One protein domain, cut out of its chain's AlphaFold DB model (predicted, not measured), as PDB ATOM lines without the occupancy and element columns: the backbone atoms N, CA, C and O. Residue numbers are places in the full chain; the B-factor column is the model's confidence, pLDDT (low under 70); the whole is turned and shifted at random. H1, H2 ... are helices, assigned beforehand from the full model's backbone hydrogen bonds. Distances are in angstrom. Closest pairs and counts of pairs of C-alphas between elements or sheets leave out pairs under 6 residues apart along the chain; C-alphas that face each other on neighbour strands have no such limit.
ATOM      1  N   GLU A  16     169.516 239.430 169.616       89.19
ATOM      2  CA  GLU A  16     170.902 238.950 169.640       89.19
ATOM      3  C   GLU A  16     170.996 237.454 169.973       89.19
ATOM      4  O   GLU A  16     171.592 236.697 169.214       89.19
ATOM      5  N   GLN A  17     170.305 236.992 171.022       89.19
ATOM      6  CA  GLN A  17     170.266 235.568 171.384       89.19
ATOM      7  C   GLN A  17     169.651 234.709 170.276       89.19
ATOM      8  O   GLN A  17     170.124 233.613 169.984       89.19
ATOM      9  N   LYS A  18     168.584 235.201 169.629       89.75
ATOM     10  CA  LYS A  18     167.992 234.501 168.480       89.75
ATOM     11  C   LYS A  18     168.976 234.415 167.321       89.75
ATOM     12  O   LYS A  18     169.034 233.379 166.665       89.75
ATOM     13  N   LEU A  19     169.725 235.485 167.064       92.94
ATOM     14  CA  LEU A  19     170.707 235.534 165.989       92.94
ATOM     15  C   LEU A  19     171.871 234.566 166.223       92.94
ATOM     16  O   LEU A  19     172.251 233.858 165.292       92.94
ATOM     17  N   GLU A  20     172.398 234.507 167.446       93.00
ATOM     18  CA  GLU A  20     173.445 233.560 167.846       93.00
ATOM     19  C   GLU A  20     172.983 232.118 167.599       93.00
ATOM     20  O   GLU A  20     173.610 231.385 166.837       93.00
ATOM     21  N   VAL A  21     171.785 231.762 168.084       93.62
ATOM     22  CA  VAL A  21     171.196 230.432 167.857       93.62
ATOM     23  C   VAL A  21     171.008 230.123 166.370       93.62
ATOM     24  O   VAL A  21     171.254 228.995 165.945       93.62
ATOM     25  N   TYR A  22     170.562 231.083 165.554       95.44
ATOM     26  CA  TYR A  22     170.468 230.860 164.108       95.44
ATOM     27  C   TYR A  22     171.842 230.644 163.473       95.44
ATOM     28  O   TYR A  22     171.977 229.743 162.649       95.44
ATOM     29  N   THR A  23     172.843 231.435 163.856       96.00
ATOM     30  CA  THR A  23     174.214 231.326 163.339       96.00
ATOM     31  C   THR A  23     174.781 229.935 163.609       96.00
ATOM     32  O   THR A  23     175.180 229.245 162.666       96.00
ATOM     33  N   ASP A  24     174.713 229.485 164.862       96.81
ATOM     34  CA  ASP A  24     175.227 228.182 165.282       96.81
ATOM     35  C   ASP A  24     174.502 227.040 164.568       96.81
ATOM     36  O   ASP A  24     175.127 226.154 163.984       96.81
ATOM     37  N   ARG A  25     173.164 227.087 164.525       97.50
ATOM     38  CA  ARG A  25     172.361 226.033 163.890       97.50
ATOM     39  C   ARG A  25     172.546 225.972 162.377       97.50
ATOM     40  O   ARG A  25     172.426 224.893 161.801       97.50
ATOM     41  N   ILE A  26     172.830 227.092 161.712       97.88
ATOM     42  CA  ILE A  26     173.169 227.098 160.281       97.88
ATOM     43  C   ILE A  26     174.506 226.384 160.054       97.88
ATOM     44  O   ILE A  26     174.585 225.525 159.175       97.88
ATOM     45  N   GLN A  27     175.532 226.698 160.848       96.50
ATOM     46  CA  GLN A  27     176.850 226.057 160.743       96.50
ATOM     47  C   GLN A  27     176.786 224.558 161.065       96.50
ATOM     48  O   GLN A  27     177.352 223.732 160.340       96.50
ATOM     49  N   GLU A  28     176.042 224.195 162.109       97.69
ATOM     50  CA  GLU A  28     175.761 222.804 162.453       97.69
ATOM     51  C   GLU A  28     175.037 222.096 161.301       97.69
ATOM     52  O   GLU A  28     175.435 221.007 160.894       97.69
ATOM     53  N   SER A  29     174.028 222.734 160.698       97.88
ATOM     54  CA  SER A  29     173.277 222.149 159.586       97.88
ATOM     55  C   SER A  29     174.137 221.909 158.343       97.88
ATOM     56  O   SER A  29     173.986 220.885 157.678       97.88
ATOM     57  N   ILE A  30     175.086 222.800 158.048       97.19
ATOM     58  CA  ILE A  30     176.070 222.586 156.980       97.19
ATOM     59  C   ILE A  30     176.949 221.368 157.284       97.19
ATOM     60  O   ILE A  30     177.161 220.523 156.412       97.19
ATOM     61  N   SER A  31     177.430 221.258 158.523       96.75
ATOM     62  CA  SER A  31     178.250 220.125 158.964       96.75
ATOM     63  C   SER A  31     177.472 218.809 158.865       96.75
ATOM     64  O   SER A  31     177.973 217.833 158.309       96.75
ATOM     65  N   ASN A  32     176.212 218.805 159.304       97.94
ATOM     66  CA  ASN A  32     175.313 217.658 159.213       97.94
ATOM     67  C   ASN A  32     175.017 217.271 157.759       97.94
ATOM     68  O   ASN A  32     175.019 216.087 157.438       97.94
ATOM     69  N   TYR A  33     174.845 218.239 156.853       98.19
ATOM     70  CA  TYR A  33     174.688 217.946 155.426       98.19
ATOM     71  C   TYR A  33     175.893 217.177 154.875       98.19
ATOM     72  O   TYR A  33     175.720 216.217 154.125       98.19
ATOM     73  N   CYS A  34     177.106 217.594 155.243       97.00
ATOM     74  CA  CYS A  34     178.338 216.915 154.858       97.00
ATOM     75  C   CYS A  34     178.415 215.494 155.422       97.00
ATOM     76  O   CYS A  34     178.707 214.571 154.666       97.00
ATOM     77  N   ILE A  35     178.084 215.306 156.703       97.50
ATOM     78  CA  ILE A  35     178.046 213.984 157.348       97.50
ATOM     79  C   ILE A  35     177.038 213.063 156.645       97.50
ATOM     80  O   ILE A  35     177.396 211.962 156.235       97.50
ATOM     81  N   ASP A  36     175.805 213.528 156.444       97.75
ATOM     82  CA  ASP A  36     174.714 212.735 155.860       97.75
ATOM     83  C   ASP A  36     174.981 212.300 154.413       97.75
ATOM     84  O   ASP A  36     174.401 211.324 153.938       97.75
ATOM     85  N   HIS A  37     175.838 213.032 153.698       96.38
ATOM     86  CA  HIS A  37     176.168 212.763 152.301       96.38
ATOM     87  C   HIS A  37     177.590 212.222 152.101       96.38
ATOM     88  O   HIS A  37     178.007 212.103 150.948       96.38
ATOM     89  N   ASP A  38     178.312 211.910 153.184       96.69
ATOM     90  CA  ASP A  38     179.701 211.427 153.163       96.69
ATOM     91  C   ASP A  38     180.645 212.366 152.381       96.69
ATOM     92  O   ASP A  38     181.331 211.983 151.433       96.69
ATOM     93  N   ILE A  39     180.614 213.655 152.733       95.75
ATOM     94  CA  ILE A  39     181.390 214.721 152.088       95.75
ATOM     95  C   ILE A  39     182.311 215.369 153.122       95.75
ATOM     96  O   ILE A  39     181.860 215.757 154.198       95.75
ATOM     97  N   ASP A  40     183.584 215.575 152.782       95.12
ATOM     98  CA  ASP A  40     184.474 216.392 153.611       95.12
ATOM     99  C   ASP A  40     183.989 217.852 153.591       95.12
ATOM    100  O   ASP A  40     183.671 218.401 152.535       95.12
ATOM    101  N   ILE A  41     183.935 218.513 154.747       91.44
ATOM    102  CA  ILE A  41     183.472 219.905 154.857       91.44
ATOM    103  C   ILE A  41     184.235 220.859 153.921       91.44
ATOM    104  O   ILE A  41     183.657 221.809 153.391       91.44
ATOM    105  N   LYS A  42     185.512 220.575 153.631       93.38
ATOM    106  CA  LYS A  42     186.319 221.367 152.688       93.38
ATOM    107  C   LYS A  42     185.851 221.241 151.232       93.38
ATOM    108  O   LYS A  42     186.172 222.087 150.400       93.38
ATOM    109  N   ASP A  43     185.080 220.215 150.892       94.44
ATOM    110  CA  ASP A  43     184.601 220.025 149.527       94.44
ATOM    111  C   ASP A  43     183.423 220.956 149.210       94.44
ATOM    112  O   ASP A  43     183.134 221.195 148.036       94.44
ATOM    113  N   ILE A  44     182.795 221.583 150.215       93.56
ATOM    114  CA  ILE A  44     181.741 222.594 150.017       93.56
ATOM    115  C   ILE A  44     182.225 223.737 149.114       93.56
ATOM    116  O   ILE A  44     181.476 224.232 148.262       93.56
ATOM    117  N   TYR A  45     183.493 224.138 149.236       92.62
ATOM    118  CA  TYR A  45     184.081 225.191 148.404       92.62
ATOM    119  C   TYR A  45     184.047 224.837 146.906       92.62
ATOM    120  O   TYR A  45     183.965 225.733 146.066       92.62
ATOM    121  N   THR A  46     184.009 223.546 146.563       93.50
ATOM    122  CA  THR A  46     183.947 223.050 145.177       93.50
ATOM    123  C   THR A  46     182.525 222.901 144.635       93.50
ATOM    124  O   THR A  46     182.345 222.724 143.432       93.50
ATOM    125  N   PHE A  47     181.501 222.987 145.493       95.31
ATOM    126  CA  PHE A  47     180.118 222.787 145.069       95.31
ATOM    127  C   PHE A  47     179.702 223.807 144.012       95.31
ATOM    128  O   PHE A  47     179.901 225.018 144.179       95.31
ATOM    129  N   ASP A  48     179.044 223.305 142.969       94.06
ATOM    130  CA  ASP A  48     178.297 224.140 142.042       94.06
ATOM    131  C   ASP A  48     177.066 224.773 142.719       94.06
ATOM    132  O   ASP A  48     176.691 224.465 143.857       94.06
ATOM    133  N   GLN A  49     176.409 225.681 141.998       94.25
ATOM    134  CA  GLN A  49     175.251 226.397 142.524       94.25
ATOM    135  C   GLN A  49     174.032 225.479 142.755       94.25
ATOM    136  O   GLN A  49     173.182 225.795 143.588       94.25
ATOM    137  N   GLN A  50     173.907 224.348 142.049       96.00
ATOM    138  CA  GLN A  50     172.801 223.405 142.250       96.00
ATOM    139  C   GLN A  50     172.979 222.633 143.557       96.00
ATOM    140  O   GLN A  50     172.052 222.584 144.366       96.00
ATOM    141  N   ARG A  51     174.179 222.107 143.808       97.06
ATOM    142  CA  ARG A  51     174.510 221.434 145.065       97.06
ATOM    143  C   ARG A  51     174.464 222.408 146.238       97.06
ATOM    144  O   ARG A  51     173.938 222.052 147.285       97.06
ATOM    145  N   TRP A  52     174.880 223.660 146.046       97.62
ATOM    146  CA  TRP A  52     174.673 224.704 147.054       97.62
ATOM    147  C   TRP A  52     173.192 224.932 147.373       97.62
ATOM    148  O   TRP A  52     172.812 225.003 148.534       97.62
ATOM    149  N   ASN A  53     172.317 224.964 146.362       98.19
ATOM    150  CA  ASN A  53     170.875 225.052 146.609       98.19
ATOM    151  C   ASN A  53     170.337 223.856 147.417       98.19
ATOM    152  O   ASN A  53     169.391 224.042 148.178       98.19
ATOM    153  N   SER A  54     170.918 222.661 147.264       98.25
ATOM    154  CA  SER A  54     170.591 221.493 148.098       98.25
ATOM    155  C   SER A  54     170.952 221.736 149.567       98.25
ATOM    156  O   SER A  54     170.116 221.516 150.442       98.25
ATOM    157  N   VAL A  55     172.138 222.299 149.835       98.38
ATOM    158  CA  VAL A  55     172.562 222.704 151.191       98.38
ATOM    159  C   VAL A  55     171.580 223.714 151.790       98.38
ATOM    160  O   VAL A  55     171.119 223.527 152.910       98.38
ATOM    161  N   LEU A  56     171.179 224.746 151.037       98.69
ATOM    162  CA  LEU A  56     170.213 225.745 151.519       98.69
ATOM    163  C   LEU A  56     168.854 225.120 151.883       98.69
ATOM    164  O   LEU A  56     168.254 225.494 152.887       98.69
ATOM    165  N   LEU A  57     168.374 224.146 151.102       98.56
ATOM    166  CA  LEU A  57     167.136 223.418 151.405       98.56
ATOM    167  C   LEU A  57     167.274 222.516 152.640       98.56
ATOM    168  O   LEU A  57     166.309 222.344 153.389       98.56
ATOM    169  N   TYR A  58     168.462 221.958 152.866       98.44
ATOM    170  CA  TYR A  58     168.764 221.191 154.068       98.44
ATOM    171  C   TYR A  58     168.793 222.094 155.312       98.44
ATOM    172  O   TYR A  58     168.093 221.793 156.281       98.44
ATOM    173  N   ILE A  59     169.454 223.260 155.237       98.50
ATOM    174  CA  ILE A  59     169.425 224.302 156.283       98.50
ATOM    175  C   ILE A  59     167.986 224.695 156.603       98.50
ATOM    176  O   ILE A  59     167.591 224.711 157.767       98.50
ATOM    177  N   TYR A  60     167.163 224.948 155.583       98.44
ATOM    178  CA  TYR A  60     165.746 225.225 155.792       98.44
ATOM    179  C   TYR A  60     165.071 224.130 156.614       98.44
ATOM    180  O   TYR A  60     164.405 224.429 157.603       98.44
ATOM    181  N   SER A  61     165.261 222.865 156.235       97.19
ATOM    182  CA  SER A  61     164.607 221.737 156.897       97.19
ATOM    183  C   SER A  61     164.945 221.605 158.383       97.19
ATOM    184  O   SER A  61     164.067 221.214 159.152       97.19
ATOM    185  N   GLN A  62     166.171 221.955 158.778       96.00
ATOM    186  CA  GLN A  62     166.648 221.807 160.151       96.00
ATOM    187  C   GLN A  62     166.452 223.069 160.982       96.00
ATOM    188  O   GLN A  62     166.089 222.978 162.153       96.00
ATOM    189  N   VAL A  63     166.686 224.242 160.394       96.56
ATOM    190  CA  VAL A  63     166.811 225.505 161.127       96.56
ATOM    191  C   VAL A  63     165.541 226.338 161.050       96.56
ATOM    192  O   VAL A  63     165.075 226.815 162.083       96.56
ATOM    193  N   PHE A  64     164.976 226.511 159.853       96.31
ATOM    194  CA  PHE A  64     163.953 227.532 159.597       96.31
ATOM    195  C   PHE A  64     162.539 226.988 159.408       96.31
ATOM    196  O   PHE A  64     161.561 227.724 159.554       96.31
ATOM    197  N   LYS A  65     162.400 225.705 159.076       95.25
ATOM    198  CA  LYS A  65     161.101 225.074 158.869       95.25
ATOM    199  C   LYS A  65     160.313 225.062 160.187       95.25
ATOM    200  O   LYS A  65     160.795 224.506 161.174       95.25
ATOM    201  N   PRO A  66     159.093 225.625 160.220       91.06
ATOM    202  CA  PRO A  66     158.246 225.586 161.406       91.06
ATOM    203  C   PRO A  66     157.985 224.164 161.897       91.06
ATOM    204  O   PRO A  66     157.668 223.270 161.103       91.06
ATOM    205  N   CYS A  67     158.046 223.968 163.215       82.94
ATOM    206  CA  CYS A  67     157.567 222.739 163.820       82.94
ATOM    207  C   CYS A  67     156.039 222.805 163.889       82.94
ATOM    208  O   CYS A  67     155.466 223.737 164.441       82.94
ATOM    209  N   LYS A  68     155.344 221.810 163.332       75.94
ATOM    210  CA  LYS A  68     153.869 221.802 163.341       75.94
ATOM    211  C   LYS A  68     153.273 221.648 164.747       75.94
ATOM    212  O   LYS A  68     152.099 221.945 164.933       75.94
ATOM    213  N   ASN A  69     154.079 221.197 165.706       77.88
ATOM    214  CA  ASN A  69     153.654 220.856 167.061       77.88
ATOM    215  C   ASN A  69     154.241 221.801 168.123       77.88
ATOM    216  O   ASN A  69     154.199 221.473 169.302       77.88
ATOM    217  N   ASP A  70     154.802 222.951 167.735       79.62
ATOM    218  CA  ASP A  70     155.396 223.903 168.689       79.62
ATOM    219  C   ASP A  70     154.384 224.828 169.378       79.62
ATOM    220  O   ASP A  70     154.767 225.679 170.175       79.62
ATOM    221  N   GLY A  71     153.090 224.684 169.079       75.62
ATOM    222  CA  GLY A  71     152.032 225.496 169.681       75.62
ATOM    223  C   GLY A  71     152.003 226.955 169.210       75.62
ATOM    224  O   GLY A  71     151.168 227.723 169.687       75.62
ATOM    225  N   VAL A  72     152.857 227.354 168.259       80.50
ATOM    226  CA  VAL A  72     152.929 228.734 167.766       80.50
ATOM    227  C   VAL A  72     151.984 228.931 166.582       80.50
ATOM    228  O   VAL A  72     152.157 228.352 165.504       80.50
ATOM    229  N   VAL A  73     151.000 229.817 166.753       77.88
ATOM    230  CA  VAL A  73     150.080 230.213 165.678       77.88
ATOM    231  C   VAL A  73     150.791 231.165 164.716       77.88
ATOM    232  O   VAL A  73     151.101 232.306 165.055       77.88
ATOM    233  N   ARG A  74     151.019 230.701 163.488       81.12
ATOM    234  CA  ARG A  74     151.642 231.473 162.405       81.12
ATOM    235  C   ARG A  74     150.579 231.855 161.389       81.12
ATOM    236  O   ARG A  74     149.878 230.985 160.896       81.12
ATOM    237  N   ARG A  75     150.458 233.149 161.085       75.31
ATOM    238  CA  ARG A  75     149.478 233.662 160.105       75.31
ATOM    239  C   ARG A  75     150.122 234.189 158.825       75.31
ATOM    240  O   ARG A  75     149.528 234.114 157.761       75.31
ATOM    241  N   TYR A  76     151.326 234.746 158.934       78.00
ATOM    242  CA  TYR A  76     152.030 235.382 157.811       78.00
ATOM    243  C   TYR A  76     153.370 234.704 157.504       78.00
ATOM    244  O   TYR A  76     153.930 234.896 156.432       78.00
ATOM    245  N   ASN A  77     153.856 233.873 158.426       85.88
ATOM    246  CA  ASN A  77     155.120 233.147 158.382       85.88
ATOM    247  C   ASN A  77     154.903 231.624 158.485       85.88
ATOM    248  O   ASN A  77     155.709 230.907 159.049       85.88
ATOM    249  N   GLU A  78     153.821 231.079 157.926       87.25
ATOM    250  CA  GLU A  78     153.497 229.638 158.017       87.25
ATOM    251  C   GLU A  78     154.596 228.699 157.487       87.25
ATOM    252  O   GLU A  78     154.633 227.517 157.829       87.25
ATOM    253  N   LYS A  79     155.490 229.221 156.641       90.94
ATOM    254  CA  LYS A  79     156.608 228.486 156.038       90.94
ATOM    255  C   LYS A  79     157.965 228.797 156.669       90.94
ATOM    256  O   LYS A  79     158.949 228.227 156.226       90.94
ATOM    257  N   SER A  80     158.039 229.671 157.672       93.31
ATOM    258  CA  SER A  80     159.296 230.076 158.307       93.31
ATOM    259  C   SER A  80     159.105 230.309 159.803       93.31
ATOM    260  O   SER A  80     158.127 230.912 160.234       93.31
ATOM    261  N   ASN A  81     160.029 229.841 160.632       92.69
ATOM    262  CA  ASN A  81     159.995 230.125 162.066       92.69
ATOM    263  C   ASN A  81     160.473 231.548 162.415       92.69
ATOM    264  O   ASN A  81     160.410 231.930 163.582       92.69
ATOM    265  N   ILE A  82     160.898 232.339 161.427       92.38
ATOM    266  CA  ILE A  82     161.301 233.733 161.608       92.38
ATOM    267  C   ILE A  82     160.064 234.595 161.895       92.38
ATOM    268  O   ILE A  82     159.047 234.502 161.201       92.38
ATOM    269  N   ASP A  83     160.148 235.465 162.901       89.81
ATOM    270  CA  ASP A  83     159.129 236.486 163.157       89.81
ATOM    271  C   ASP A  83     159.306 237.663 162.193       89.81
ATOM    272  O   ASP A  83     160.245 238.448 162.311       89.81
ATOM    273  N   TYR A  84     158.372 237.806 161.251       91.94
ATOM    274  CA  TYR A  84     158.428 238.861 160.236       91.94
ATOM    275  C   TYR A  84     158.226 240.274 160.808       91.94
ATOM    276  O   TYR A  84     158.458 241.259 160.108       91.94
ATOM    277  N   SER A  85     157.782 240.397 162.060       89.62
ATOM    278  CA  SER A  85     157.648 241.685 162.752       89.62
ATOM    279  C   SER A  85     158.994 242.176 163.301       89.62
ATOM    280  O   SER A  85     159.189 243.380 163.459       89.62
ATOM    281  N   ASN A  86     159.947 241.267 163.541       91.44
ATOM    282  CA  ASN A  86     161.292 241.610 163.995       91.44
ATOM    283  C   ASN A  86     162.210 241.884 162.791       91.44
ATOM    284  O   ASN A  86     162.930 241.006 162.324       91.44
ATOM    285  N   ARG A  87     162.169 243.116 162.272       91.75
ATOM    286  CA  ARG A  87     162.943 243.521 161.082       91.75
ATOM    287  C   ARG A  87     164.452 243.373 161.261       91.75
ATOM    288  O   ARG A  87     165.122 242.935 160.333       91.75
ATOM    289  N   GLU A  88     164.954 243.710 162.446       93.25
ATOM    290  CA  GLU A  88     166.371 243.590 162.794       93.25
ATOM    291  C   GLU A  88     166.833 242.136 162.667       93.25
ATOM    292  O   GLU A  88     167.807 241.856 161.975       93.25
ATOM    293  N   LEU A  89     166.072 241.190 163.227       94.00
ATOM    294  CA  LEU A  89     166.377 239.766 163.116       94.00
ATOM    295  C   LEU A  89     166.433 239.296 161.656       94.00
ATOM    296  O   LEU A  89     167.343 238.560 161.288       94.00
ATOM    297  N   ILE A  90     165.473 239.700 160.817       94.69
ATOM    298  CA  ILE A  90     165.442 239.262 159.413       94.69
ATOM    299  C   ILE A  90     166.615 239.864 158.626       94.69
ATOM    300  O   ILE A  90     167.224 239.155 157.826       94.69
ATOM    301  N   ASN A  91     166.939 241.141 158.857       95.44
ATOM    302  CA  ASN A  91     168.100 241.792 158.247       95.44
ATOM    303  C   ASN A  91     169.395 241.069 158.663       95.44
ATOM    304  O   ASN A  91     170.162 240.662 157.796       95.44
ATOM    305  N   ASN A  92     169.569 240.764 159.950       96.38
ATOM    306  CA  ASN A  92     170.751 240.049 160.432       96.38
ATOM    307  C   ASN A  92     170.856 238.619 159.853       96.38
ATOM    308  O   ASN A  92     171.941 238.156 159.509       96.38
ATOM    309  N   ILE A  93     169.732 237.910 159.676       97.31
ATOM    310  CA  ILE A  93     169.712 236.601 158.991       97.31
ATOM    311  C   ILE A  93     170.088 236.744 157.504       97.31
ATOM    312  O   ILE A  93     170.733 235.856 156.939       97.31
ATOM    313  N   CYS A  94     169.699 237.845 156.855       98.06
ATOM    314  CA  CYS A  94     170.134 238.163 155.495       98.06
ATOM    315  C   CYS A  94     171.654 238.358 155.431       98.06
ATOM    316  O   CYS A  94     172.291 237.799 154.537       98.06
ATOM    317  N   ASP A  95     172.237 239.059 156.402       98.00
ATOM    318  CA  ASP A  95     173.684 239.277 156.475       98.00
ATOM    319  C   ASP A  95     174.447 237.960 156.677       98.00
ATOM    320  O   ASP A  95     175.440 237.718 155.988       98.00
ATOM    321  N   ILE A  96     173.938 237.047 157.517       97.94
ATOM    322  CA  ILE A  96     174.492 235.686 157.658       97.94
ATOM    323  C   ILE A  96     174.486 234.953 156.312       97.94
ATOM    324  O   ILE A  96     175.486 234.348 155.927       97.94
ATOM    325  N   TYR A  97     173.371 235.000 155.576       98.50
ATOM    326  CA  TYR A  97     173.275 234.357 154.265       98.50
ATOM    327  C   TYR A  97     174.286 234.927 153.263       98.50
ATOM    328  O   TYR A  97     174.935 234.163 152.544       98.50
ATOM    329  N   ILE A  98     174.423 236.253 153.218       98.56
ATOM    330  CA  ILE A  98     175.374 236.940 152.342       98.56
ATOM    331  C   ILE A  98     176.805 236.523 152.704       98.56
ATOM    332  O   ILE A  98     177.527 236.027 151.835       98.56
ATOM    333  N   ALA A  99     177.187 236.628 153.980       97.94
ATOM    334  CA  ALA A  99     178.512 236.250 154.469       97.94
ATOM    335  C   ALA A  99     178.847 234.784 154.149       97.94
ATOM    336  O   ALA A  99     179.922 234.481 153.636       97.94
ATOM    337  N   MET A 100     177.889 233.880 154.361       96.56
ATOM    338  CA  MET A 100     178.022 232.461 154.038       96.56
ATOM    339  C   MET A 100     178.229 232.222 152.534       96.56
ATOM    340  O   MET A 100     179.055 231.398 152.136       96.56
ATOM    341  N   CYS A 101     177.502 232.936 151.671       97.56
ATOM    342  CA  CYS A 101     177.722 232.857 150.228       97.56
ATOM    343  C   CYS A 101     179.124 233.345 149.838       97.56
ATOM    344  O   CYS A 101     179.755 232.710 148.993       97.56
ATOM    345  N   TYR A 102     179.636 234.414 150.451       96.69
ATOM    346  CA  TYR A 102     181.004 234.873 150.205       96.69
ATOM    347  C   TYR A 102     182.051 233.853 150.655       96.69
ATOM    348  O   TYR A 102     182.919 233.502 149.852       96.69
ATOM    349  N   GLU A 103     181.919 233.320 151.872       95.31
ATOM    350  CA  GLU A 103     182.817 232.306 152.438       95.31
ATOM    351  C   GLU A 103     182.951 231.101 151.498       95.31
ATOM    352  O   GLU A 103     184.043 230.754 151.049       95.31
ATOM    353  N   TYR A 104     181.827 230.522 151.071       94.31
ATOM    354  CA  TYR A 104     181.834 229.341 150.202       94.31
ATOM    355  C   TYR A 104     181.922 229.663 148.701       94.31
ATOM    356  O   TYR A 104     181.768 228.768 147.858       94.31
ATOM    357  N   SER A 105     182.181 230.925 148.339       93.44
ATOM    358  CA  SER A 105     182.298 231.407 146.958       93.44
ATOM    359  C   SER A 105     181.072 231.077 146.088       93.44
ATOM    360  O   SER A 105     181.170 230.590 144.954       93.44
ATOM    361  N   LYS A 106     179.874 231.323 146.615       95.38
ATOM    362  CA  LYS A 106     178.573 231.054 145.988       95.38
ATOM    363  C   LYS A 106     177.911 232.343 145.508       95.38
ATOM    364  O   LYS A 106     178.241 233.433 145.954       95.38
ATOM    365  N   GLU A 107     177.012 232.218 144.535       94.94
ATOM    366  CA  GLU A 107     176.190 233.351 144.095       94.94
ATOM    367  C   GLU A 107     175.170 233.694 145.189       94.94
ATOM    368  O   GLU A 107     174.393 232.826 145.613       94.94
ATOM    369  N   VAL A 108     175.149 234.960 145.609       98.25
ATOM    370  CA  VAL A 108     174.074 235.512 146.439       98.25
ATOM    371  C   VAL A 108     172.828 235.650 145.572       98.25
ATOM    372  O   VAL A 108     172.898 236.124 144.444       98.25
ATOM    373  N   SER A 109     171.658 235.227 146.050       97.25
ATOM    374  CA  SER A 109     170.416 235.458 145.306       97.25
ATOM    375  C   SER A 109     169.187 235.496 146.203       97.25
ATOM    376  O   SER A 109     169.097 234.768 147.190       97.25
ATOM    377  N   VAL A 110     168.175 236.266 145.787       97.81
ATOM    378  CA  VAL A 110     166.851 236.296 146.440       97.81
ATOM    379  C   VAL A 110     166.235 234.890 146.508       97.81
ATOM    380  O   VAL A 110     165.651 234.499 147.515       97.81
ATOM    381  N   MET A 111     166.422 234.090 145.453       97.94
ATOM    382  CA  MET A 111     165.971 232.698 145.402       97.94
ATOM    383  C   MET A 111     166.704 231.809 146.414       97.94
ATOM    384  O   MET A 111     166.073 230.977 147.057       97.94
ATOM    385  N   GLY A 112     168.022 231.959 146.557       98.31
ATOM    386  CA  GLY A 112     168.800 231.209 147.542       98.31
ATOM    387  C   GLY A 112     168.376 231.546 148.970       98.31
ATOM    388  O   GLY A 112     168.095 230.640 149.752       98.31
ATOM    389  N   PHE A 113     168.206 232.836 149.273       98.44
ATOM    390  CA  PHE A 113     167.693 233.282 150.569       98.44
ATOM    391  C   PHE A 113     166.297 232.711 150.869       98.44
ATOM    392  O   PHE A 113     166.048 232.203 151.962       98.44
ATOM    393  N   SER A 114     165.403 232.718 149.873       98.38
ATOM    394  CA  SER A 114     164.070 232.115 149.976       98.38
ATOM    395  C   SER A 114     164.130 230.608 150.254       98.38
ATOM    396  O   SER A 114     163.410 230.113 151.122       98.38
ATOM    397  N   LYS A 115     165.024 229.875 149.575       98.50
ATOM    398  CA  LYS A 115     165.234 228.436 149.810       98.50
ATOM    399  C   LYS A 115     165.738 228.138 151.216       98.50
ATOM    400  O   LYS A 115     165.311 227.139 151.771       98.50
ATOM    401  N   MET A 116     166.618 228.980 151.758       98.50
ATOM    402  CA  MET A 116     167.198 228.806 153.092       98.50
ATOM    403  C   MET A 116     166.200 229.122 154.208       98.50
ATOM    404  O   MET A 116     166.091 228.377 155.173       98.50
ATOM    405  N   THR A 117     165.464 230.225 154.087       97.94
ATOM    406  CA  THR A 117     164.621 230.739 155.180       97.94
ATOM    407  C   THR A 117     163.170 230.273 155.110       97.94
ATOM    408  O   THR A 117     162.440 230.381 156.095       97.94
ATOM    409  N   GLY A 118     162.716 229.797 153.948       97.06
ATOM    410  CA  GLY A 118     161.309 229.495 153.687       97.06
ATOM    411  C   GLY A 118     160.430 230.731 153.450       97.06
ATOM    412  O   GLY A 118     159.242 230.580 153.147       97.06
ATOM    413  N   ILE A 119     160.984 231.950 153.536       96.56
ATOM    414  CA  ILE A 119     160.276 233.181 153.163       96.56
ATOM    415  C   ILE A 119     160.038 233.136 151.656       96.56
ATOM    416  O   ILE A 119     160.975 232.993 150.871       96.56
ATOM    417  N   THR A 120     158.781 233.221 151.224       95.38
ATOM    418  CA  THR A 120     158.461 233.050 149.802       95.38
ATOM    419  C   THR A 120     158.928 234.243 148.970       95.38
ATOM    420  O   THR A 120     158.961 235.370 149.460       95.38
ATOM    421  N   LEU A 121     159.243 234.013 147.691       95.88
ATOM    422  CA  LEU A 121     159.571 235.101 146.762       95.88
ATOM    423  C   LEU A 121     158.458 236.146 146.669       95.88
ATOM    424  O   LEU A 121     158.754 237.331 146.616       95.88
ATOM    425  N   ASP A 122     157.197 235.714 146.678       94.44
ATOM    426  CA  ASP A 122     156.049 236.622 146.670       94.44
ATOM    427  C   ASP A 122     156.061 237.532 147.904       94.44
ATOM    428  O   ASP A 122     155.989 238.747 147.772       94.44
ATOM    429  N   THR A 123     156.291 236.968 149.093       94.19
ATOM    430  CA  THR A 123     156.442 237.744 150.333       94.19
ATOM    431  C   THR A 123     157.604 238.740 150.252       94.19
ATOM    432  O   THR A 123     157.430 239.909 150.584       94.19
ATOM    433  N   LEU A 124     158.774 238.306 149.770       95.12
ATOM    434  CA  LEU A 124     159.941 239.180 149.606       95.12
ATOM    435  C   LEU A 124     159.642 240.334 148.635       95.12
ATOM    436  O   LEU A 124     159.917 241.494 148.939       95.12
ATOM    437  N   TYR A 125     159.026 240.045 147.486       93.94
ATOM    438  CA  TYR A 125     158.660 241.078 146.518       93.94
ATOM    439  C   TYR A 125     157.519 241.980 147.007       93.94
ATOM    440  O   TYR A 125     157.490 243.165 146.680       93.94
ATOM    441  N   GLN A 126     156.605 241.484 147.839       92.81
ATOM    442  CA  GLN A 126     155.612 242.333 148.496       92.81
ATOM    443  C   GLN A 126     156.270 243.353 149.428       92.81
ATOM    444  O   GLN A 126     155.844 244.506 149.427       92.81
ATOM    445  N   TRP A 127     157.314 242.967 150.168       92.38
ATOM    446  CA  TRP A 127     158.043 243.882 151.054       92.38
ATOM    447  C   TRP A 127     158.787 244.982 150.303       92.38
ATOM    448  O   TRP A 127     158.870 246.103 150.798       92.38
ATOM    449  N   VAL A 128     159.319 244.699 149.109       90.81
ATOM    450  CA  VAL A 128     159.991 245.739 148.311       90.81
ATOM    451  C   VAL A 128     159.001 246.674 147.614       90.81
ATOM    452  O   VAL A 128     159.276 247.866 147.496       90.81
ATOM    453  N   ASN A 129     157.847 246.155 147.184       90.50
ATOM    454  CA  ASN A 129     156.846 246.926 146.443       90.50
ATOM    455  C   ASN A 129     155.924 247.756 147.345       90.50
ATOM    456  O   ASN A 129     155.337 248.727 146.877       90.50
ATOM    457  N   ASN A 130     155.793 247.387 148.621       88.06
ATOM    458  CA  ASN A 130     154.944 248.074 149.588       88.06
ATOM    459  C   ASN A 130     155.794 248.486 150.799       88.06
ATOM    460  O   ASN A 130     155.853 247.740 151.771       88.06
ATOM    461  N   PRO A 131     156.472 249.643 150.771       72.69
ATOM    462  CA  PRO A 131     157.371 250.051 151.853       72.69
ATOM    463  C   PRO A 131     156.654 250.275 153.196       72.69
ATOM    464  O   PRO A 131     157.287 250.157 154.241       72.69
ATOM    465  N   ASP A 132     155.340 250.520 153.175       78.50
ATOM    466  CA  ASP A 132     154.511 250.745 154.367       78.50
ATOM    467  C   ASP A 132     154.033 249.446 155.045       78.50
ATOM    468  O   ASP A 132     153.201 249.481 155.955       78.50
ATOM    469  N   VAL A 133     154.515 248.273 154.614       78.94
ATOM    470  CA  VAL A 133     154.149 247.006 155.261       78.94
ATOM    471  C   VAL A 133     154.594 246.995 156.719       78.94
ATOM    472  O   VAL A 133     155.760 247.217 157.044       78.94
ATOM    473  N   GLU A 134     153.672 246.656 157.619       79.12
ATOM    474  CA  GLU A 134     153.952 246.546 159.057       79.12
ATOM    475  C   GLU A 134     155.011 245.479 159.383       79.12
ATOM    476  O   GLU A 134     155.648 245.548 160.433       79.12
ATOM    477  N   ARG A 135     155.210 244.504 158.486       84.50
ATOM    478  CA  ARG A 135     156.108 243.356 158.654       84.50
ATOM    479  C   ARG A 135     157.023 243.191 157.451       84.50
ATOM    480  O   ARG A 135     156.589 243.389 156.320       84.50
ATOM    481  N   GLY A 136     158.235 242.717 157.705       86.81
ATOM    482  CA  GLY A 136     159.262 242.554 156.688       86.81
ATOM    483  C   GLY A 136     160.104 243.801 156.471       86.81
ATOM    484  O   GLY A 136     159.875 244.852 157.073       86.81
ATOM    485  N   SER A 137     161.099 243.666 155.601       87.00
ATOM    486  CA  SER A 137     162.058 244.724 155.292       87.00
ATOM    487  C   SER A 137     162.280 244.802 153.782       87.00
ATOM    488  O   SER A 137     162.659 243.816 153.145       87.00
ATOM    489  N   SER A 138     162.035 245.984 153.205       88.88
ATOM    490  CA  SER A 138     162.311 246.256 151.785       88.88
ATOM    491  C   SER A 138     163.811 246.237 151.469       88.88
ATOM    492  O   SER A 138     164.199 246.014 150.321       88.88
ATOM    493  N   GLU A 139     164.651 246.456 152.485       90.81
ATOM    494  CA  GLU A 139     166.110 246.493 152.369       90.81
ATOM    495  C   GLU A 139     166.664 245.119 152.006       90.81
ATOM    496  O   GLU A 139     167.560 245.040 151.177       90.81
ATOM    497  N   ILE A 140     166.064 244.033 152.507       93.88
ATOM    498  CA  ILE A 140     166.513 242.658 152.236       93.88
ATOM    499  C   ILE A 140     166.608 242.393 150.734       93.88
ATOM    500  O   ILE A 140     167.634 241.940 150.240       93.88
ATOM    501  N   VAL A 141     165.543 242.679 149.979       94.19
ATOM    502  CA  VAL A 141     165.530 242.393 148.536       94.19
ATOM    503  C   VAL A 141     166.520 243.280 147.790       94.19
ATOM    504  O   VAL A 141     167.195 242.789 146.888       94.19
ATOM    505  N   LYS A 142     166.636 244.555 148.180       94.38
ATOM    506  CA  LYS A 142     167.589 245.499 147.581       94.38
ATOM    507  C   LYS A 142     169.032 245.051 147.829       94.38
ATOM    508  O   LYS A 142     169.806 244.968 146.878       94.38
ATOM    509  N   ASN A 143     169.353 244.675 149.066       95.94
ATOM    510  CA  ASN A 143     170.668 244.180 149.461       95.94
ATOM    511  C   ASN A 143     170.989 242.884 148.715       95.94
ATOM    512  O   ASN A 143     171.991 242.812 148.019       95.94
ATOM    513  N   LEU A 144     170.093 241.893 148.726       97.56
ATOM    514  CA  LEU A 144     170.295 240.636 147.995       97.56
ATOM    515  C   LEU A 144     170.479 240.834 146.484       97.56
ATOM    516  O   LEU A 144     171.160 240.032 145.847       97.56
ATOM    517  N   GLN A 145     169.855 241.849 145.881       95.69
ATOM    518  CA  GLN A 145     170.037 242.167 144.464       95.69
ATOM    519  C   GLN A 145     171.397 242.809 144.180       95.69
ATOM    520  O   GLN A 145     172.025 242.424 143.189       95.69
ATOM    521  N   ALA A 146     171.842 243.732 145.039       96.75
ATOM    522  CA  ALA A 146     173.156 244.367 144.957       96.75
ATOM    523  C   ALA A 146     174.285 243.350 145.197       96.75
ATOM    524  O   ALA A 146     175.169 243.189 144.364       96.75
ATOM    525  N   GLU A 147     174.184 242.558 146.262       98.25
ATOM    526  CA  GLU A 147     175.149 241.504 146.604       98.25
ATOM    527  C   GLU A 147     175.175 240.372 145.568       98.25
ATOM    528  O   GLU A 147     176.180 239.688 145.371       98.25
ATOM    529  N   ARG A 148     174.076 240.155 144.838       97.62
ATOM    530  CA  ARG A 148     174.080 239.244 143.690       97.62
ATOM    531  C   ARG A 148     174.928 239.778 142.540       97.62
ATOM    532  O   ARG A 148     175.684 239.009 141.954       97.62
ATOM    533  N   GLU A 149     174.800 241.061 142.212       96.88
ATOM    534  CA  GLU A 149     175.652 241.698 141.204       96.88
ATOM    535  C   GLU A 149     177.122 241.605 141.622       96.88
ATOM    536  O   GLU A 149     177.963 241.167 140.836       96.88
ATOM    537  N   GLU A 150     177.402 241.907 142.890       97.38
ATOM    538  CA  GLU A 150     178.751 241.941 143.445       97.38
ATOM    539  C   GLU A 150     179.380 240.545 143.600       97.38
ATOM    540  O   GLU A 150     180.547 240.318 143.286       97.38
ATOM    541  N   SER A 151     178.625 239.536 144.025       97.19
ATOM    542  CA  SER A 151     179.146 238.161 144.084       97.19
ATOM    543  C   SER A 151     179.451 237.596 142.688       97.19
ATOM    544  O   SER A 151     180.392 236.811 142.525       97.19
ATOM    545  N   LEU A 152     178.711 238.012 141.654       95.94
ATOM    546  CA  LEU A 152     178.986 237.657 140.258       95.94
ATOM    547  C   LEU A 152     180.176 238.446 139.684       95.94
ATOM    548  O   LEU A 152     181.016 237.849 139.003       95.94
ATOM    549  N   SER A 153     180.288 239.745 139.980       94.62
ATOM    550  CA  SER A 153     181.429 240.580 139.574       94.62
ATOM    551  C   SER A 153     182.740 240.038 140.162       94.62
ATOM    552  O   SER A 153     183.715 239.842 139.434       94.62
ATOM    553  N   ASN A 154     182.739 239.660 141.442       95.38
ATOM    554  CA  ASN A 154     183.891 239.079 142.125       95.38
ATOM    555  C   ASN A 154     184.308 237.725 141.540       95.38
ATOM    556  O   ASN A 154     185.503 237.430 141.429       95.38
ATOM    557  N   LYS A 155     183.352 236.897 141.103       92.75
ATOM    558  CA  LYS A 155     183.653 235.645 140.387       92.75
ATOM    559  C   LYS A 155     184.360 235.908 139.057       92.75
ATOM    560  O   LYS A 155     185.322 235.208 138.745       92.75
ATOM    561  N   LEU A 156     183.951 236.939 138.312       92.38
ATOM    562  CA  LEU A 156     184.664 237.360 137.102       92.38
ATOM    563  C   LEU A 156     186.070 237.867 137.410       92.38
ATOM    564  O   LEU A 156     187.025 237.397 136.796       92.38
ATOM    565  N   ALA A 157     186.204 238.785 138.370       92.38
ATOM    566  CA  ALA A 157     187.489 239.377 138.736       92.38
ATOM    567  C   ALA A 157     188.497 238.329 139.242       92.38
ATOM    568  O   ALA A 157     189.686 238.416 138.952       92.38
ATOM    569  N   SER A 158     188.017 237.307 139.955       91.69
ATOM    570  CA  SER A 158     188.840 236.201 140.462       91.69
ATOM    571  C   SER A 158     189.065 235.061 139.460       91.69
ATOM    572  O   SER A 158     189.757 234.098 139.788       91.69
ATOM    573  N   GLY A 159     188.481 235.126 138.257       88.75
ATOM    574  CA  GLY A 159     188.573 234.058 137.257       88.75
ATOM    575  C   GLY A 159     187.869 232.753 137.657       88.75
ATOM    576  O   GLY A 159     188.170 231.696 137.102       88.75
ATOM    577  N   LYS A 160     186.946 232.792 138.627       86.44
ATOM    578  CA  LYS A 160     186.218 231.615 139.118       86.44
ATOM    579  C   LYS A 160     184.917 231.399 138.339       86.44
ATOM    580  O   LYS A 160     184.000 232.215 138.388       86.44
ATOM    581  N   GLY A 161     184.787 230.228 137.712       85.94
ATOM    582  CA  GLY A 161     183.585 229.810 136.981       85.94
ATOM    583  C   GLY A 161     183.653 230.105 135.480       85.94
ATOM    584  O   GLY A 161     184.720 230.370 134.940       85.94
ATOM    585  N   ASN A 162     182.515 230.018 134.786       91.31
ATOM    586  CA  ASN A 162     182.440 230.306 133.352       91.31
ATOM    587  C   ASN A 162     182.256 231.821 133.127       91.31
ATOM    588  O   ASN A 162     181.139 232.312 133.328       91.31
ATOM    589  N   PRO A 163     183.285 232.559 132.668       90.81
ATOM    590  CA  PRO A 163     183.205 234.010 132.534       90.81
ATOM    591  C   PRO A 163     182.148 234.456 131.518       90.81
ATOM    592  O   PRO A 163     181.443 235.431 131.755       90.81
ATOM    593  N   VAL A 164     181.960 233.712 130.423       92.25
ATOM    594  CA  VAL A 164     180.934 234.025 129.413       92.25
ATOM    595  C   VAL A 164     179.532 233.848 129.997       92.25
ATOM    596  O   VAL A 164     178.656 234.682 129.780       92.25
ATOM    597  N   GLY A 165     179.326 232.784 130.778       92.69
ATOM    598  CA  GLY A 165     178.058 232.533 131.464       92.69
ATOM    599  C   GLY A 165     177.727 233.620 132.488       92.69
ATOM    600  O   GLY A 165     176.616 234.145 132.485       92.69
ATOM    601  N   ILE A 166     178.704 234.004 133.316       93.81
ATOM    602  CA  ILE A 166     178.531 235.058 134.324       93.81
ATOM    603  C   ILE A 166     178.261 236.414 133.657       93.81
ATOM    604  O   ILE A 166     177.313 237.097 134.040       93.81
ATOM    605  N   LEU A 167     179.005 236.772 132.603       92.56
ATOM    606  CA  LEU A 167     178.738 237.983 131.817       92.56
ATOM    607  C   LEU A 167     177.343 237.967 131.181       92.56
ATOM    608  O   LEU A 167     176.674 238.996 131.151       92.56
ATOM    609  N   GLY A 168     176.874 236.811 130.704       92.88
ATOM    610  CA  GLY A 168     175.511 236.656 130.194       92.88
ATOM    611  C   GLY A 168     174.447 236.966 131.253       92.88
ATOM    612  O   GLY A 168     173.478 237.672 130.965       92.88
ATOM    613  N   ILE A 169     174.647 236.495 132.488       92.81
ATOM    614  CA  ILE A 169     173.769 236.798 133.630       92.81
ATOM    615  C   ILE A 169     173.819 238.297 133.951       92.81
ATOM    616  O   ILE A 169     172.763 238.928 134.051       92.81
ATOM    617  N   LEU A 170     175.020 238.875 134.054       93.12
ATOM    618  CA  LEU A 170     175.209 240.292 134.370       93.12
ATOM    619  C   LEU A 170     174.579 241.211 133.317       93.12
ATOM    620  O   LEU A 170     173.858 242.147 133.654       93.12
ATOM    621  N   ASN A 171     174.752 240.903 132.032       91.94
ATOM    622  CA  ASN A 171     174.127 241.654 130.946       91.94
ATOM    623  C   ASN A 171     172.596 241.576 131.000       91.94
ATOM    624  O   ASN A 171     171.928 242.600 130.868       91.94
ATOM    625  N   ARG A 172     172.033 240.378 131.217       90.88
ATOM    626  CA  ARG A 172     170.577 240.168 131.260       90.88
ATOM    627  C   ARG A 172     169.911 240.891 132.428       90.88
ATOM    628  O   ARG A 172     168.797 241.383 132.266       90.88
ATOM    629  N   HIS A 173     170.539 240.878 133.601       90.38
ATOM    630  CA  HIS A 173     169.911 241.337 134.842       90.38
ATOM    631  C   HIS A 173     170.323 242.750 135.264       90.38
ATOM    632  O   HIS A 173     169.511 243.434 135.879       90.38
ATOM    633  N   TYR A 174     171.531 243.190 134.907       91.62
ATOM    634  CA  TYR A 174     172.130 244.441 135.390       91.62
ATOM    635  C   TYR A 174     172.590 245.364 134.255       91.62
ATOM    636  O   TYR A 174     173.061 246.469 134.497       91.62
ATOM    637  N   GLY A 175     172.451 244.944 132.993       87.88
ATOM    638  CA  GLY A 175     172.740 245.808 131.849       87.88
ATOM    639  C   GLY A 175     174.216 246.182 131.706       87.88
ATOM    640  O   GLY A 175     174.506 247.207 131.085       87.88
TER     641      GLY A 175
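What this domain is: This is residues 16 to 175 of the 221 residues of an uncharacterized protein of Firmicutes bacterium OM07-11 (UniProt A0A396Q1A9). The longest helix, H1, crosses H3 and reaches H4 with its first residues; beyond H3 the short helix H5 lies near the middle, between H3 and the side-by-side pair H4 and H7. H8 folds back on one end of H7, H6 packs across its other end, and H2 makes a corner between H1 and H3. The printed part has 160 residues with eight named helices, H1 to H8 in chain order, and no named strand; its class is all helix. It is compact, with a radius of gyration of the C-alphas of 16.2 A, and spans 48 by 41 by 24 A.

Where its parts are: H1 covers residues 16 to 36 and is 29.9 A long, from C-alpha 16 at (170.902, 238.950, 169.640) to C-alpha 36 at (174.714, 212.735, 155.860). H2 is residues 41 to 46, and H3, residues 49 to 64, is 20.5 A long. H4, residues 87 to 103, measures 24.4 A. H5 is residues 110 to 117 and H6 residues 121 to 129. H7, residues 138 to 157, measures 29.2 A. H8, residues 163 to 174, is 15.5 A long and ends with C-alpha 174 at (172.130, 244.441, 135.390).

How they stand to each other: H1 touches H3 at a steep tilt of 54 degrees, opposite ways, the closest C-alphas being those of Ser 29 and Ile 59, 5.5 A apart. With residues 16 to 23 alone H1 touches H4, closest at the C-alphas of Leu 19 and Leu 89, 6.7 A. H2 is close to H1 but not clearly touching it: the closest C-alphas, of Cys 34 and Ile 41, are 5.9 A apart. H3 touches H5, with the C-alphas of Leu 56 and Met 116 closest at 4.6 A. H7 is the hub, touching H4, H5, H6 and H8. It runs the same way as H4 at a shallow tilt of 9 degrees, closest at the C-alphas of Asn 91 and Ile 140, 6.3 A. H7 and H8 form a helical hairpin at 28 degrees, closest at the C-alphas of Leu 156 and Pro 163, 5.8 A. H6 touches residues 138 to 142 of H7, with the C-alphas of Val 128 and Ser 138 closest at 4.2 A. Helix packing is mostly crossed. Every O i to N i+4 pair is within hydrogen-bond range in H1, H3, H4, H5, H6 and H8; H7 has 15 of 16, and H2 has 0 of 2 but 2 of 3 O i to N i+3 pairs.

The domain as a whole: The C-alphas farthest apart, of Gly 71 and Val 164, are 50.3 A apart. The link from H3 to H4, residues 65 to 86, is long. The printed part has no cut; its mean pLDDT is 93.1, and no printed residue is under 70.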